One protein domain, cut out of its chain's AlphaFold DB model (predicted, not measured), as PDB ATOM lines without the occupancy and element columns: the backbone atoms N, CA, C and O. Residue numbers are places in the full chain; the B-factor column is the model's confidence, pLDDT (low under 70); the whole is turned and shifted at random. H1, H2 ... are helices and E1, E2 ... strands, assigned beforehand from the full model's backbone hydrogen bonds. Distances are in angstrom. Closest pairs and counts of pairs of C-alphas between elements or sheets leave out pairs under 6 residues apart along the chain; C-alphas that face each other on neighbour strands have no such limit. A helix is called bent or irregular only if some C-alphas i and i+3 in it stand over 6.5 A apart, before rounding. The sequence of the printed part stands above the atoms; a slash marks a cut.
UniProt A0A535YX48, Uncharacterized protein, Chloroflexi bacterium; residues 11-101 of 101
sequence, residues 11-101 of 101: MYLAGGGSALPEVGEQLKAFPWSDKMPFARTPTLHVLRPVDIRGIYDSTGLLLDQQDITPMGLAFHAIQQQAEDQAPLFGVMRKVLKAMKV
ATOM      1  N   MET A  11     188.877 198.834 117.390       94.44
ATOM      2  CA  MET A  11     188.273 197.813 118.237       94.44
ATOM      3  C   MET A  11     186.952 198.332 118.799       94.44
ATOM      4  O   MET A  11     186.843 199.490 119.213       94.44
ATOM      5  N   TYR A  12     185.964 197.446 118.821       95.38
ATOM      6  CA  TYR A  12     184.628 197.718 119.329       95.38
ATOM      7  C   TYR A  12     184.389 196.859 120.567       95.38
ATOM      8  O   TYR A  12     184.598 195.646 120.525       95.38
ATOM      9  N   LEU A  13     183.991 197.491 121.665       95.38
ATOM     10  CA  LEU A  13     183.704 196.833 122.932       95.38
ATOM     11  C   LEU A  13     182.191 196.692 123.099       95.38
ATOM     12  O   LEU A  13     181.444 197.626 122.813       95.38
ATOM     13  N   ALA A  14     181.766 195.522 123.564       94.31
ATOM     14  CA  ALA A  14     180.376 195.170 123.825       94.31
ATOM     15  C   ALA A  14     180.277 194.351 125.121       94.31
ATOM     16  O   ALA A  14     181.281 193.841 125.625       94.31
ATOM     17  N   GLY A  15     179.057 194.196 125.637       94.12
ATOM     18  CA  GLY A  15     178.767 193.455 126.862       94.12
ATOM     19  C   GLY A  15     178.997 194.275 128.133       94.12
ATOM     20  O   GLY A  15     179.662 195.311 128.115       94.12
ATOM     21  N   GLY A  16     178.483 193.788 129.267       93.06
ATOM     22  CA  GLY A  16     178.516 194.524 130.539       93.06
ATOM     23  C   GLY A  16     179.926 194.892 131.022       93.06
ATOM     24  O   GLY A  16     180.129 195.970 131.566       93.06
ATOM     25  N   GLY A  17     180.938 194.061 130.745       94.00
ATOM     26  CA  GLY A  17     182.330 194.367 131.109       94.00
ATOM     27  C   GLY A  17     182.906 195.599 130.402       94.00
ATOM     28  O   GLY A  17     183.828 196.223 130.916       94.00
ATOM     29  N   SER A  18     182.347 195.989 129.252       95.25
ATOM     30  CA  SER A  18     182.771 197.199 128.537       95.25
ATOM     31  C   SER A  18     182.242 198.500 129.150       95.25
ATOM     32  O   SER A  18     182.714 199.572 128.779       95.25
ATOM     33  N   ALA A  19     181.302 198.411 130.098       92.81
ATOM     34  CA  ALA A  19     180.806 199.562 130.846       92.81
ATOM     35  C   ALA A  19     181.786 200.030 131.938       92.81
ATOM     36  O   ALA A  19     181.639 201.141 132.442       92.81
ATOM     37  N   LEU A  20     182.786 199.212 132.290       95.62
ATOM     38  CA  LEU A  20     183.824 199.566 133.257       95.62
ATOM     39  C   LEU A  20     184.805 200.578 132.634       95.62
ATOM     40  O   LEU A  20     185.511 200.222 131.680       95.62
ATOM     41  N   PRO A  21     184.888 201.825 133.140       92.94
ATOM     42  CA  PRO A  21     185.774 202.847 132.580       92.94
ATOM     43  C   PRO A  21     187.240 202.408 132.526       92.94
ATOM     44  O   PRO A  21     187.934 202.667 131.540       92.94
ATOM     45  N   GLU A  22     187.683 201.665 133.539       96.25
ATOM     46  CA  GLU A  22     189.054 201.185 133.697       96.25
ATOM     47  C   GLU A  22     189.463 200.265 132.544       96.25
ATOM     48  O   GLU A  22     190.609 200.295 132.103       96.25
ATOM     49  N   VAL A  23     188.527 199.483 131.990       95.50
ATOM     50  CA  VAL A  23     188.791 198.650 130.806       95.50
ATOM     51  C   VAL A  23     189.163 199.539 129.622       95.50
ATOM     52  O   VAL A  23     190.168 199.303 128.954       95.50
ATOM     53  N   GLY A  24     188.388 200.598 129.382       93.62
ATOM     54  CA  GLY A  24     188.670 201.558 128.319       93.62
ATOM     55  C   GLY A  24     189.996 202.290 128.531       93.62
ATOM     56  O   GLY A  24     190.760 202.457 127.583       93.62
ATOM     57  N   GLU A  25     190.294 202.702 129.760       95.44
ATOM     58  CA  GLU A  25     191.544 203.384 130.110       95.44
ATOM     59  C   GLU A  25     192.771 202.496 129.896       95.44
ATOM     60  O   GLU A  25     193.717 202.908 129.222       95.44
ATOM     61  N   GLN A  26     192.736 201.255 130.388       96.44
ATOM     62  CA  GLN A  26     193.840 200.307 130.223       96.44
ATOM     63  C   GLN A  26     194.066 199.950 128.749       96.44
ATOM     64  O   GLN A  26     195.207 199.897 128.291       96.44
ATOM     65  N   LEU A  27     192.993 199.779 127.968       94.88
ATOM     66  CA  LEU A  27     193.110 199.532 126.530       94.88
ATOM     67  C   LEU A  27     193.687 200.741 125.775       94.88
ATOM     68  O   LEU A  27     194.411 200.541 124.801       94.88
ATOM     69  N   LYS A  28     193.411 201.985 126.198       93.62
ATOM     70  CA  LYS A  28     194.018 203.196 125.604       93.62
ATOM     71  C   LYS A  28     195.493 203.346 125.969       93.62
ATOM     72  O   LYS A  28     196.268 203.816 125.141       93.62
ATOM     73  N   ALA A  29     195.868 202.972 127.190       95.00
ATOM     74  CA  ALA A  29     197.240 203.061 127.681       95.00
ATOM     75  C   ALA A  29     198.160 201.970 127.105       95.00
ATOM     76  O   ALA A  29     199.383 202.106 127.145       95.00
ATOM     77  N   PHE A  30     197.593 200.884 126.570       95.38
ATOM     78  CA  PHE A  30     198.375 199.779 126.032       95.38
ATOM     79  C   PHE A  30     199.144 200.184 124.752       95.38
ATOM     80  O   PHE A  30     198.541 200.695 123.801       95.38
ATOM     81  N   PRO A  31     200.461 199.907 124.663       94.62
ATOM     82  CA  PRO A  31     201.280 200.248 123.500       94.62
ATOM     83  C   PRO A  31     201.074 199.241 122.353       94.62
ATOM     84  O   PRO A  31     201.925 198.396 122.065       94.62
ATOM     85  N   TRP A  32     199.910 199.310 121.697       93.38
ATOM     86  CA  TRP A  32     199.468 198.334 120.692       93.38
ATOM     87  C   TRP A  32     200.461 198.128 119.552       93.38
ATOM     88  O   TRP A  32     200.794 196.986 119.252       93.38
ATOM     89  N   SER A  33     200.950 199.204 118.933       90.44
ATOM     90  CA  SER A  33     201.872 199.111 117.793       90.44
ATOM     91  C   SER A  33     203.258 198.576 118.160       90.44
ATOM     92  O   SER A  33     203.921 198.005 117.300       90.44
ATOM     93  N   ASP A  34     203.671 198.698 119.423       92.38
ATOM     94  CA  ASP A  34     204.977 198.209 119.883       92.38
ATOM     95  C   ASP A  34     204.933 196.718 120.236       92.38
ATOM     96  O   ASP A  34     205.942 196.014 120.172       92.38
ATOM     97  N   LYS A  35     203.763 196.230 120.662       91.56
ATOM     98  CA  LYS A  35     203.575 194.861 121.167       91.56
ATOM     99  C   LYS A  35     202.907 193.928 120.163       91.56
ATOM    100  O   LYS A  35     203.006 192.712 120.313       91.56
ATOM    101  N   MET A  36     202.190 194.472 119.186       90.81
ATOM    102  CA  MET A  36     201.316 193.740 118.272       90.81
ATOM    103  C   MET A  36     201.402 194.346 116.859       90.81
ATOM    104  O   MET A  36     201.687 195.533 116.717       90.81
ATOM    105  N   PRO A  37     201.115 193.578 115.790       89.75
ATOM    106  CA  PRO A  37     201.229 194.037 114.401       89.75
ATOM    107  C   PRO A  37     200.082 194.973 113.959       89.75
ATOM    108  O   PRO A  37     199.433 194.763 112.929       89.75
ATOM    109  N   PHE A  38     199.820 196.027 114.733       91.00
ATOM    110  CA  PHE A  38     198.960 197.142 114.342       91.00
ATOM    111  C   PHE A  38     199.778 198.202 113.602       91.00
ATOM    112  O   PHE A  38     200.809 198.658 114.091       91.00
ATOM    113  N   ALA A  39     199.278 198.675 112.458       88.56
ATOM    114  CA  ALA A  39     199.939 199.737 111.688       88.56
ATOM    115  C   ALA A  39     200.003 201.095 112.424       88.56
ATOM    116  O   ALA A  39     200.821 201.941 112.080       88.56
ATOM    117  N   ARG A  40     199.110 201.307 113.396       89.31
ATOM    118  CA  ARG A  40     199.026 202.455 114.312       89.31
ATOM    119  C   ARG A  40     198.188 202.053 115.523       89.31
ATOM    120  O   ARG A  40     197.443 201.077 115.422       89.31
ATOM    121  N   THR A  41     198.217 202.829 116.604       91.75
ATOM    122  CA  THR A  41     197.317 202.617 117.748       91.75
ATOM    123  C   THR A  41     195.856 202.540 117.272       91.75
ATOM    124  O   THR A  41     195.394 203.467 116.597       91.75
ATOM    125  N   PRO A  42     195.132 201.443 117.560       94.94
ATOM    126  CA  PRO A  42     193.751 201.280 117.133       94.94
ATOM    127  C   PRO A  42     192.819 202.238 117.881       94.94
ATOM    128  O   PRO A  42     193.028 202.539 119.058       94.94
ATOM    129  N   THR A  43     191.759 202.696 117.214       95.44
ATOM    130  CA  THR A  43     190.688 203.441 117.887       95.44
ATOM    131  C   THR A  43     189.836 202.499 118.732       95.44
ATOM    132  O   THR A  43     189.640 201.339 118.374       95.44
ATOM    133  N   LEU A  44     189.320 202.996 119.855       95.44
ATOM    134  CA  LEU A  44     188.442 202.239 120.745       95.44
ATOM    135  C   LEU A  44     187.045 202.847 120.743       95.44
ATOM    136  O   LEU A  44     186.891 204.042 120.999       95.44
ATOM    137  N   HIS A  45     186.042 202.008 120.504       95.50
ATOM    138  CA  HIS A  45     184.635 202.389 120.507       95.50
ATOM    139  C   HIS A  45     183.861 201.464 121.442       95.50
ATOM    140  O   HIS A  45     183.857 200.254 121.249       95.50
ATOM    141  N   VAL A  46     183.200 202.021 122.452       95.44
ATOM    142  CA  VAL A  46     182.247 201.267 123.273       95.44
ATOM    143  C   VAL A  46     180.893 201.354 122.582       95.44
ATOM    144  O   VAL A  46     180.371 202.455 122.418       95.44
ATOM    145  N   LEU A  47     180.364 200.217 122.138       95.75
ATOM    146  CA  LEU A  47     179.104 200.160 121.404       95.75
ATOM    147  C   LEU A  47     177.926 200.466 122.324       95.75
ATOM    148  O   LEU A  47     177.837 199.947 123.433       95.75
ATOM    149  N   ARG A  48     176.991 201.271 121.832       95.06
ATOM    150  CA  ARG A  48     175.675 201.493 122.437       95.06
ATOM    151  C   ARG A  48     174.585 200.987 121.493       95.06
ATOM    152  O   ARG A  48     174.840 200.891 120.293       95.06
ATOM    153  N   PRO A  49     173.364 200.709 121.983       94.88
ATOM    154  CA  PRO A  49     172.279 200.212 121.131       94.88
ATOM    155  C   PRO A  49     172.030 201.076 119.886       94.88
ATOM    156  O   PRO A  49     171.811 200.549 118.801       94.88
ATOM    157  N   VAL A  50     172.179 202.402 120.008       92.62
ATOM    158  CA  VAL A  50     172.058 203.360 118.889       92.62
ATOM    159  C   VAL A  50     173.103 203.171 117.777       92.62
ATOM    160  O   VAL A  50     172.882 203.595 116.644       92.62
ATOM    161  N   ASP A  51     174.236 202.535 118.074       92.56
ATOM    162  CA  ASP A  51     175.288 202.253 117.095       92.56
ATOM    163  C   ASP A  51     174.972 200.994 116.260       92.56
ATOM    164  O   ASP A  51     175.591 200.767 115.216       92.56
ATOM    165  N   ILE A  52     173.993 200.183 116.687       90.81
ATOM    166  CA  ILE A  52     173.584 198.948 116.013       90.81
ATOM    167  C   ILE A  52     172.523 199.250 114.957       90.81
ATOM    168  O   ILE A  52     171.468 199.818 115.226       90.81
ATOM    169  N   ARG A  53     172.801 198.837 113.719       88.56
ATOM    170  CA  ARG A  53     171.892 198.987 112.577       88.56
ATOM    171  C   ARG A  53     171.172 197.673 112.294       88.56
ATOM    172  O   ARG A  53     171.699 196.604 112.576       88.56
ATOM    173  N   GLY A  54     169.996 197.754 111.672       85.12
ATOM    174  CA  GLY A  54     169.229 196.575 111.247       85.12
ATOM    175  C   GLY A  54     168.313 195.981 112.322       85.12
ATOM    176  O   GLY A  54     167.554 195.069 112.019       85.12
ATOM    177  N   ILE A  55     168.334 196.527 113.539       87.56
ATOM    178  CA  ILE A  55     167.358 196.246 114.595       87.56
ATOM    179  C   ILE A  55     166.718 197.559 115.006       87.56
ATOM    180  O   ILE A  55     167.410 198.549 115.230       87.56
ATOM    181  N   TYR A  56     165.394 197.554 115.111       88.06
ATOM    182  CA  TYR A  56     164.632 198.658 115.666       88.06
ATOM    183  C   TYR A  56     164.024 198.219 116.996       88.06
ATOM    184  O   TYR A  56     163.211 197.295 117.022       88.06
ATOM    185  N   ASP A  57     164.429 198.866 118.088       90.94
ATOM    186  CA  ASP A  57     163.848 198.624 119.406       90.94
ATOM    187  C   ASP A  57     162.629 199.522 119.628       90.94
ATOM    188  O   ASP A  57     162.754 200.719 119.878       90.94
ATOM    189  N   SER A  58     161.435 198.939 119.556       91.94
ATOM    190  CA  SER A  58     160.191 199.627 119.913       91.94
ATOM    191  C   SER A  58     159.856 199.545 121.405       91.94
ATOM    192  O   SER A  58     158.879 200.155 121.832       91.94
ATOM    193  N   THR A  59     160.594 198.750 122.184       92.88
ATOM    194  CA  THR A  59     160.322 198.516 123.609       92.88
ATOM    195  C   THR A  59     160.969 199.569 124.503       92.88
ATOM    196  O   THR A  59     160.455 199.844 125.584       92.88
ATOM    197  N   GLY A  60     162.072 200.172 124.049       92.75
ATOM    198  CA  GLY A  60     162.864 201.111 124.841       92.75
ATOM    199  C   GLY A  60     163.604 200.441 126.001       92.75
ATOM    200  O   GLY A  60     163.993 201.125 126.944       92.75
ATOM    201  N   LEU A  61     163.753 199.113 125.960       94.00
ATOM    202  CA  LEU A  61     164.415 198.325 126.999       94.00
ATOM    203  C   LEU A  61     165.888 198.059 126.686       94.00
ATOM    204  O   LEU A  61     166.607 197.621 127.578       94.00
ATOM    205  N   LEU A  62     166.342 198.316 125.454       95.19
ATOM    206  CA  LEU A  62     167.744 198.167 125.071       95.19
ATOM    207  C   LEU A  62     168.468 199.488 125.332       95.19
ATOM    208  O   LEU A  62     168.313 200.461 124.590       95.19
ATOM    209  N   LEU A  63     169.236 199.535 126.414       93.88
ATOM    210  CA  LEU A  63     169.748 200.775 126.990       93.88
ATOM    211  C   LEU A  63     171.262 200.911 126.853       93.88
ATOM    212  O   LEU A  63     171.756 202.024 126.644       93.88
ATOM    213  N   ASP A  64     172.008 199.814 126.958       94.94
ATOM    214  CA  ASP A  64     173.452 199.904 127.159       94.94
ATOM    215  C   ASP A  64     174.261 198.774 126.495       94.94
ATOM    216  O   ASP A  64     173.798 198.049 125.613       94.94
ATOM    217  N   GLN A  65     175.545 198.698 126.846       95.31
ATOM    218  CA  GLN A  65     176.512 197.781 126.251       95.31
ATOM    219  C   GLN A  65     176.125 196.306 126.419       95.31
ATOM    220  O   GLN A  65     176.509 195.476 125.587       95.31
ATOM    221  N   GLN A  66     175.410 195.956 127.491       95.50
ATOM    222  CA  GLN A  66     174.999 194.581 127.768       95.50
ATOM    223  C   GLN A  66     173.972 194.067 126.753       95.50
ATOM    224  O   GLN A  66     173.948 192.871 126.462       95.50
ATOM    225  N   ASP A  67     173.217 194.981 126.142       95.81
ATOM    226  CA  ASP A  67     172.166 194.676 125.174       95.81
ATOM    227  C   ASP A  67     172.712 194.401 123.765       95.81
ATOM    228  O   ASP A  67     172.039 193.803 122.927       95.81
ATOM    229  N   ILE A  68     173.971 194.754 123.493       95.81
ATOM    230  CA  ILE A  68     174.589 194.577 122.170       95.81
ATOM    231  C   ILE A  68     174.654 193.102 121.757       95.81
ATOM    232  O   ILE A  68     174.366 192.761 120.608       95.81
ATOM    233  N   THR A  69     175.020 192.210 122.677       93.31
ATOM    234  CA  THR A  69     175.099 190.769 122.397       93.31
ATOM    235  C   THR A  69     173.729 190.166 122.060       93.31
ATOM    236  O   THR A  69     173.622 189.536 121.003       93.31
ATOM    237  N   PRO A  70     172.667 190.346 122.878       92.88
ATOM    238  CA  PRO A  70     171.341 189.853 122.514       92.88
ATOM    239  C   PRO A  70     170.788 190.518 121.245       92.88
ATOM    240  O   PRO A  70     170.155 189.824 120.450       92.88
ATOM    241  N   MET A  71     171.091 191.795 120.976       94.44
ATOM    242  CA  MET A  71     170.786 192.416 119.677       94.44
ATOM    243  C   MET A  71     171.458 191.657 118.525       94.44
ATOM    244  O   MET A  71     170.794 191.290 117.562       94.44
ATOM    245  N   GLY A  72     172.750 191.341 118.623       91.69
ATOM    246  CA  GLY A  72     173.445 190.562 117.592       91.69
ATOM    247  C   GLY A  72     172.787 189.204 117.315       91.69
ATOM    248  O   GLY A  72     172.627 188.816 116.156       91.69
ATOM    249  N   LEU A  73     172.340 188.511 118.367       92.50
ATOM    250  CA  LEU A  73     171.617 187.243 118.240       92.50
ATOM    251  C   LEU A  73     170.246 187.418 117.576       92.50
ATOM    252  O   LEU A  73     169.894 186.635 116.694       92.50
ATOM    253  N   ALA A  74     169.495 188.457 117.947       91.25
ATOM    254  CA  ALA A  74     168.215 188.768 117.317       91.25
ATOM    255  C   ALA A  74     168.382 189.073 115.820       91.25
ATOM    256  O   ALA A  74     167.627 188.556 114.997       91.25
ATOM    257  N   PHE A  75     169.410 189.845 115.449       91.06
ATOM    258  CA  PHE A  75     169.717 190.136 114.047       91.06
ATOM    259  C   PHE A  75     170.025 188.851 113.280       91.06
ATOM    260  O   PHE A  75     169.500 188.637 112.190       91.06
ATOM    261  N   HIS A  76     170.843 187.974 113.864       91.06
ATOM    262  CA  HIS A  76     171.188 186.700 113.245       91.06
ATOM    263  C   HIS A  76     169.952 185.822 113.002       91.06
ATOM    264  O   HIS A  76     169.793 185.295 111.904       91.06
ATOM    265  N   ALA A  77     169.039 185.735 113.975       90.19
ATOM    266  CA  ALA A  77     167.793 184.984 113.826       90.19
ATOM    267  C   ALA A  77     166.888 185.551 112.714       90.19
ATOM    268  O   ALA A  77     166.350 184.788 111.911       90.19
ATOM    269  N   ILE A  78     166.760 186.882 112.621       87.25
ATOM    270  CA  ILE A  78     165.997 187.552 111.553       87.25
ATOM    271  C   ILE A  78     166.592 187.230 110.175       87.25
ATOM    272  O   ILE A  78     165.857 186.899 109.243       87.25
ATOM    273  N   GLN A  79     167.919 187.301 110.046       88.56
ATOM    274  CA  GLN A  79     168.615 187.010 108.792       88.56
ATOM    275  C   GLN A  79     168.446 185.545 108.378       88.56
ATOM    276  O   GLN A  79     168.123 185.277 107.222       88.56
ATOM    277  N   GLN A  80     168.578 184.609 109.321       90.19
ATOM    278  CA  GLN A  80     168.395 183.184 109.055       90.19
ATOM    279  C   GLN A  80     166.972 182.882 108.554       90.19
ATOM    280  O   GLN A  80     166.797 182.202 107.547       90.19
ATOM    281  N   GLN A  81     165.948 183.455 109.193       84.06
ATOM    282  CA  GLN A  81     164.563 183.293 108.748       84.06
ATOM    283  C   GLN A  81     164.334 183.853 107.331       84.06
ATOM    284  O   GLN A  81     163.585 183.267 106.547       84.06
ATOM    285  N   ALA A  82     164.955 184.985 106.990       81.38
ATOM    286  CA  ALA A  82     164.847 185.568 105.653       81.38
ATOM    287  C   ALA A  82     165.493 184.674 104.578       81.38
ATOM    288  O   ALA A  82     164.929 184.511 103.492       81.38
ATOM    289  N   GLU A  83     166.641 184.066 104.887       83.19
ATOM    290  CA  GLU A  83     167.317 183.102 104.014       83.19
ATOM    291  C   GLU A  83     166.464 181.844 103.791       83.19
ATOM    292  O   GLU A  83     166.276 181.431 102.644       83.19
ATOM    293  N   ASP A  84     165.855 181.303 104.850       83.00
ATOM    294  CA  ASP A  84     164.989 180.118 104.778       83.00
ATOM    295  C   ASP A  84     163.738 180.346 103.910       83.00
ATOM    296  O   ASP A  84     163.259 179.435 103.226       83.00
ATOM    297  N   GLN A  85     163.195 181.568 103.892       80.81
ATOM    298  CA  GLN A  85     162.015 181.908 103.088       80.81
ATOM    299  C   GLN A  85     162.345 182.249 101.624       80.81
ATOM    300  O   GLN A  85     161.457 182.209 100.763       80.81
ATOM    301  N   ALA A  86     163.604 182.560 101.300       81.38
ATOM    302  CA  ALA A  86     164.012 182.988  99.960       81.38
ATOM    303  C   ALA A  86     163.646 181.994  98.829       81.38
ATOM    304  O   ALA A  86     163.169 182.444  97.777       81.38
ATOM    305  N   PRO A  87     163.774 180.658  98.999       84.75
ATOM    306  CA  PRO A  87     163.360 179.693  97.981       84.75
ATOM    307  C   PRO A  87     161.854 179.737  97.692       84.75
ATOM    308  O   PRO A  87     161.455 179.697  96.525       84.75
ATOM    309  N   LEU A  88     161.017 179.877  98.729       85.31
ATOM    310  CA  LEU A  88     159.560 179.960  98.591       85.31
ATOM    311  C   LEU A  88     159.157 181.195  97.780       85.31
ATOM    312  O   LEU A  88     158.385 181.081  96.824       85.31
ATOM    313  N   PHE A  89     159.732 182.360  98.092       84.69
ATOM    314  CA  PHE A  89     159.506 183.581  97.315       84.69
ATOM    315  C   PHE A  89     159.936 183.421  95.852       84.69
ATOM    316  O   PHE A  89     159.252 183.899  94.941       84.69
ATOM    317  N   GLY A  90     161.035 182.700  95.601       87.25
ATOM    318  CA  GLY A  90     161.477 182.347  94.253       87.25
ATOM    319  C   GLY A  90     160.442 181.523  93.481       87.25
ATOM    320  O   GLY A  90     160.170 181.813  92.312       87.25
ATOM    321  N   VAL A  91     159.826 180.530  94.129       91.00
ATOM    322  CA  VAL A  91     158.758 179.707  93.536       91.00
ATOM    323  C   VAL A  91     157.499 180.539  93.289       91.00
ATOM    324  O   VAL A  91     157.000 180.552  92.163       91.00
ATOM    325  N   MET A  92     157.027 181.300  94.283       89.56
ATOM    326  CA  MET A  92     155.851 182.172  94.138       89.56
ATOM    327  C   MET A  92     156.021 183.163  92.983       89.56
ATOM    328  O   MET A  92     155.113 183.342  92.172       89.56
ATOM    329  N   ARG A  93     157.211 183.759  92.838       90.44
ATOM    330  CA  ARG A  93     157.518 184.674  91.731       90.44
ATOM    331  C   ARG A  93     157.461 183.983  90.366       90.44
ATOM    332  O   ARG A  93     156.995 184.598  89.407       90.44
ATOM    333  N   LYS A  94     157.915 182.728  90.258       90.44
ATOM    334  CA  LYS A  94     157.797 181.936  89.019       90.44
ATOM    335  C   LYS A  94     156.333 181.648  88.679       90.44
ATOM    336  O   LYS A  94     155.952 181.840  87.528       90.44
ATOM    337  N   VAL A  95     155.520 181.265  89.668       93.31
ATOM    338  CA  VAL A  95     154.078 181.010  89.489       93.31
ATOM    339  C   VAL A  95     153.355 182.274  89.023       93.31
ATOM    340  O   VAL A  95     152.693 182.250  87.991       93.31
ATOM    341  N   LEU A  96     153.557 183.409  89.699       92.12
ATOM    342  CA  LEU A  96     152.952 184.687  89.307       92.12
ATOM    343  C   LEU A  96     153.350 185.126  87.889       92.12
ATOM    344  O   LEU A  96     152.543 185.724  87.182       92.12
ATOM    345  N   LYS A  97     154.581 184.829  87.451       91.25
ATOM    346  CA  LYS A  97     155.029 185.111  86.079       91.25
ATOM    347  C   LYS A  97     154.336 184.212  85.050       91.25
ATOM    348  O   LYS A  97     154.039 184.687  83.963       91.25
ATOM    349  N   ALA A  98     154.073 182.952  85.395       90.56
ATOM    350  CA  ALA A  98     153.341 182.016  84.542       90.56
ATOM    351  C   ALA A  98     151.833 182.325  84.471       90.56
ATOM    352  O   ALA A  98     151.211 182.045  83.456       90.56
ATOM    353  N   MET A  99     151.260 182.925  85.520       88.19
ATOM    354  CA  MET A  99     149.854 183.357  85.558       88.19
ATOM    355  C   MET A  99     149.595 184.693  84.851       88.19
ATOM    356  O   MET A  99     148.447 185.025  84.590       88.19
ATOM    357  N   LYS A 100     150.640 185.477  84.558       72.69
ATOM    358  CA  LYS A 100     150.553 186.734  83.796       72.69
ATOM    359  C   LYS A 100     150.524 186.511  82.270       72.69
ATOM    360  O   LYS A 100     151.023 187.355  81.526       72.69
ATOM    361  N   VAL A 101     149.977 185.373  81.836       56.34
ATOM    362  CA  VAL A 101     149.631 185.069  80.438       56.34
ATOM    363  C   VAL A 101     148.175 185.439  80.210       56.34
ATOM    364  O   VAL A 101     147.350 185.070  81.074       56.34
TER     365      VAL A 101
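AT A GLANCE: This is residues 11 to 101 of the 101 residues of an uncharacterized protein of Chloroflexi bacterium (UniProt A0A535YX48). A small, loose head and one long arm: two short parallel strands, E1 and E2, make a narrow two-strand ribbon with the helix H2 over one face, and the long bent helix H4 starts near the last residues of both strands and runs away from the head. Residues 80 to 101 stick out, and residues 47 to 64, a long stretch with no named element, loop out from E2 and come back to the start of H4. The printed part has 91 residues, with four named helices and two named strands in the order E1 H1 H2 H3 E2 H4, and is mostly helix. It is extended, with a radius of gyration of the C-alphas of 21.2 A and spans of 69 by 36 by 16 A.

IN THESE COORDINATES: Strand E1 is residues 11 to 13, with C-alpha 11 at (188.273, 197.813, 118.237). Helix H1 is residues 16 to 19, H2 is residues 21 to 29 with a length of 12.5 A, and H3 is residues 32 to 35. Strand E2, residues 43 to 46, is 10.2 A long and ends with C-alpha 46 at (182.247, 201.267, 123.273). By its hydrogen bonds H4 was assigned as one helix, residues 65 to 99, but it is bent: C-alphas 84 and 87 are 7.0 A apart. Its arm H4a, residues 65 to 84, is 30.1 A long and itself irregular, with C-alphas 66 and 69 6.6 A apart. Its arm H4b, residues 87 to 99, is 18.7 A long and ends with C-alpha 99 at (149.854, 183.357, 85.558).

HOW THE PARTS SIT: E1 and E2 are parallel neighbours at 17 degrees, with N 11 and O 43 at 2.8 A and N 45 and O 11 at 2.9 A, within hydrogen-bond range. E1, then H1, H2 and H3, then E2 form a strand-helix-strand unit, two parallel neighbour strands with helices between them in the chain. The closest C-alphas of H2 and E2, Lys 28 and Leu 44, are 7.5 A apart. H1 and H2 are close but not clearly touching, at 7.3 A between the C-alphas of Ser 18 and Gly 24. H1 touches H4a, which meets it with residues 65 to 66 alone; the C-alphas of Gly 16 and Gln 66 are 4.5 A apart. H4a and H4b stand at a steep tilt of 41 degrees. H3 is apart from H2 and from H4a. Every O i to N i+4 pair is within hydrogen-bond range in H2 and H4b, and 14 of 16 are in H4a; H1 and H3 are too short for such a pair.

THE WHOLE: The C-alphas farthest apart, those of Ala 29 and Val 101, are 69.4 A apart. Residues 34 to 39 also stand free. The printed part has no cut and ends at the chain's last residue; the link from E2 to H4 is long, with 18 residues. Mean pLDDT of the printed part is 91.1, and residue 101 is under 70.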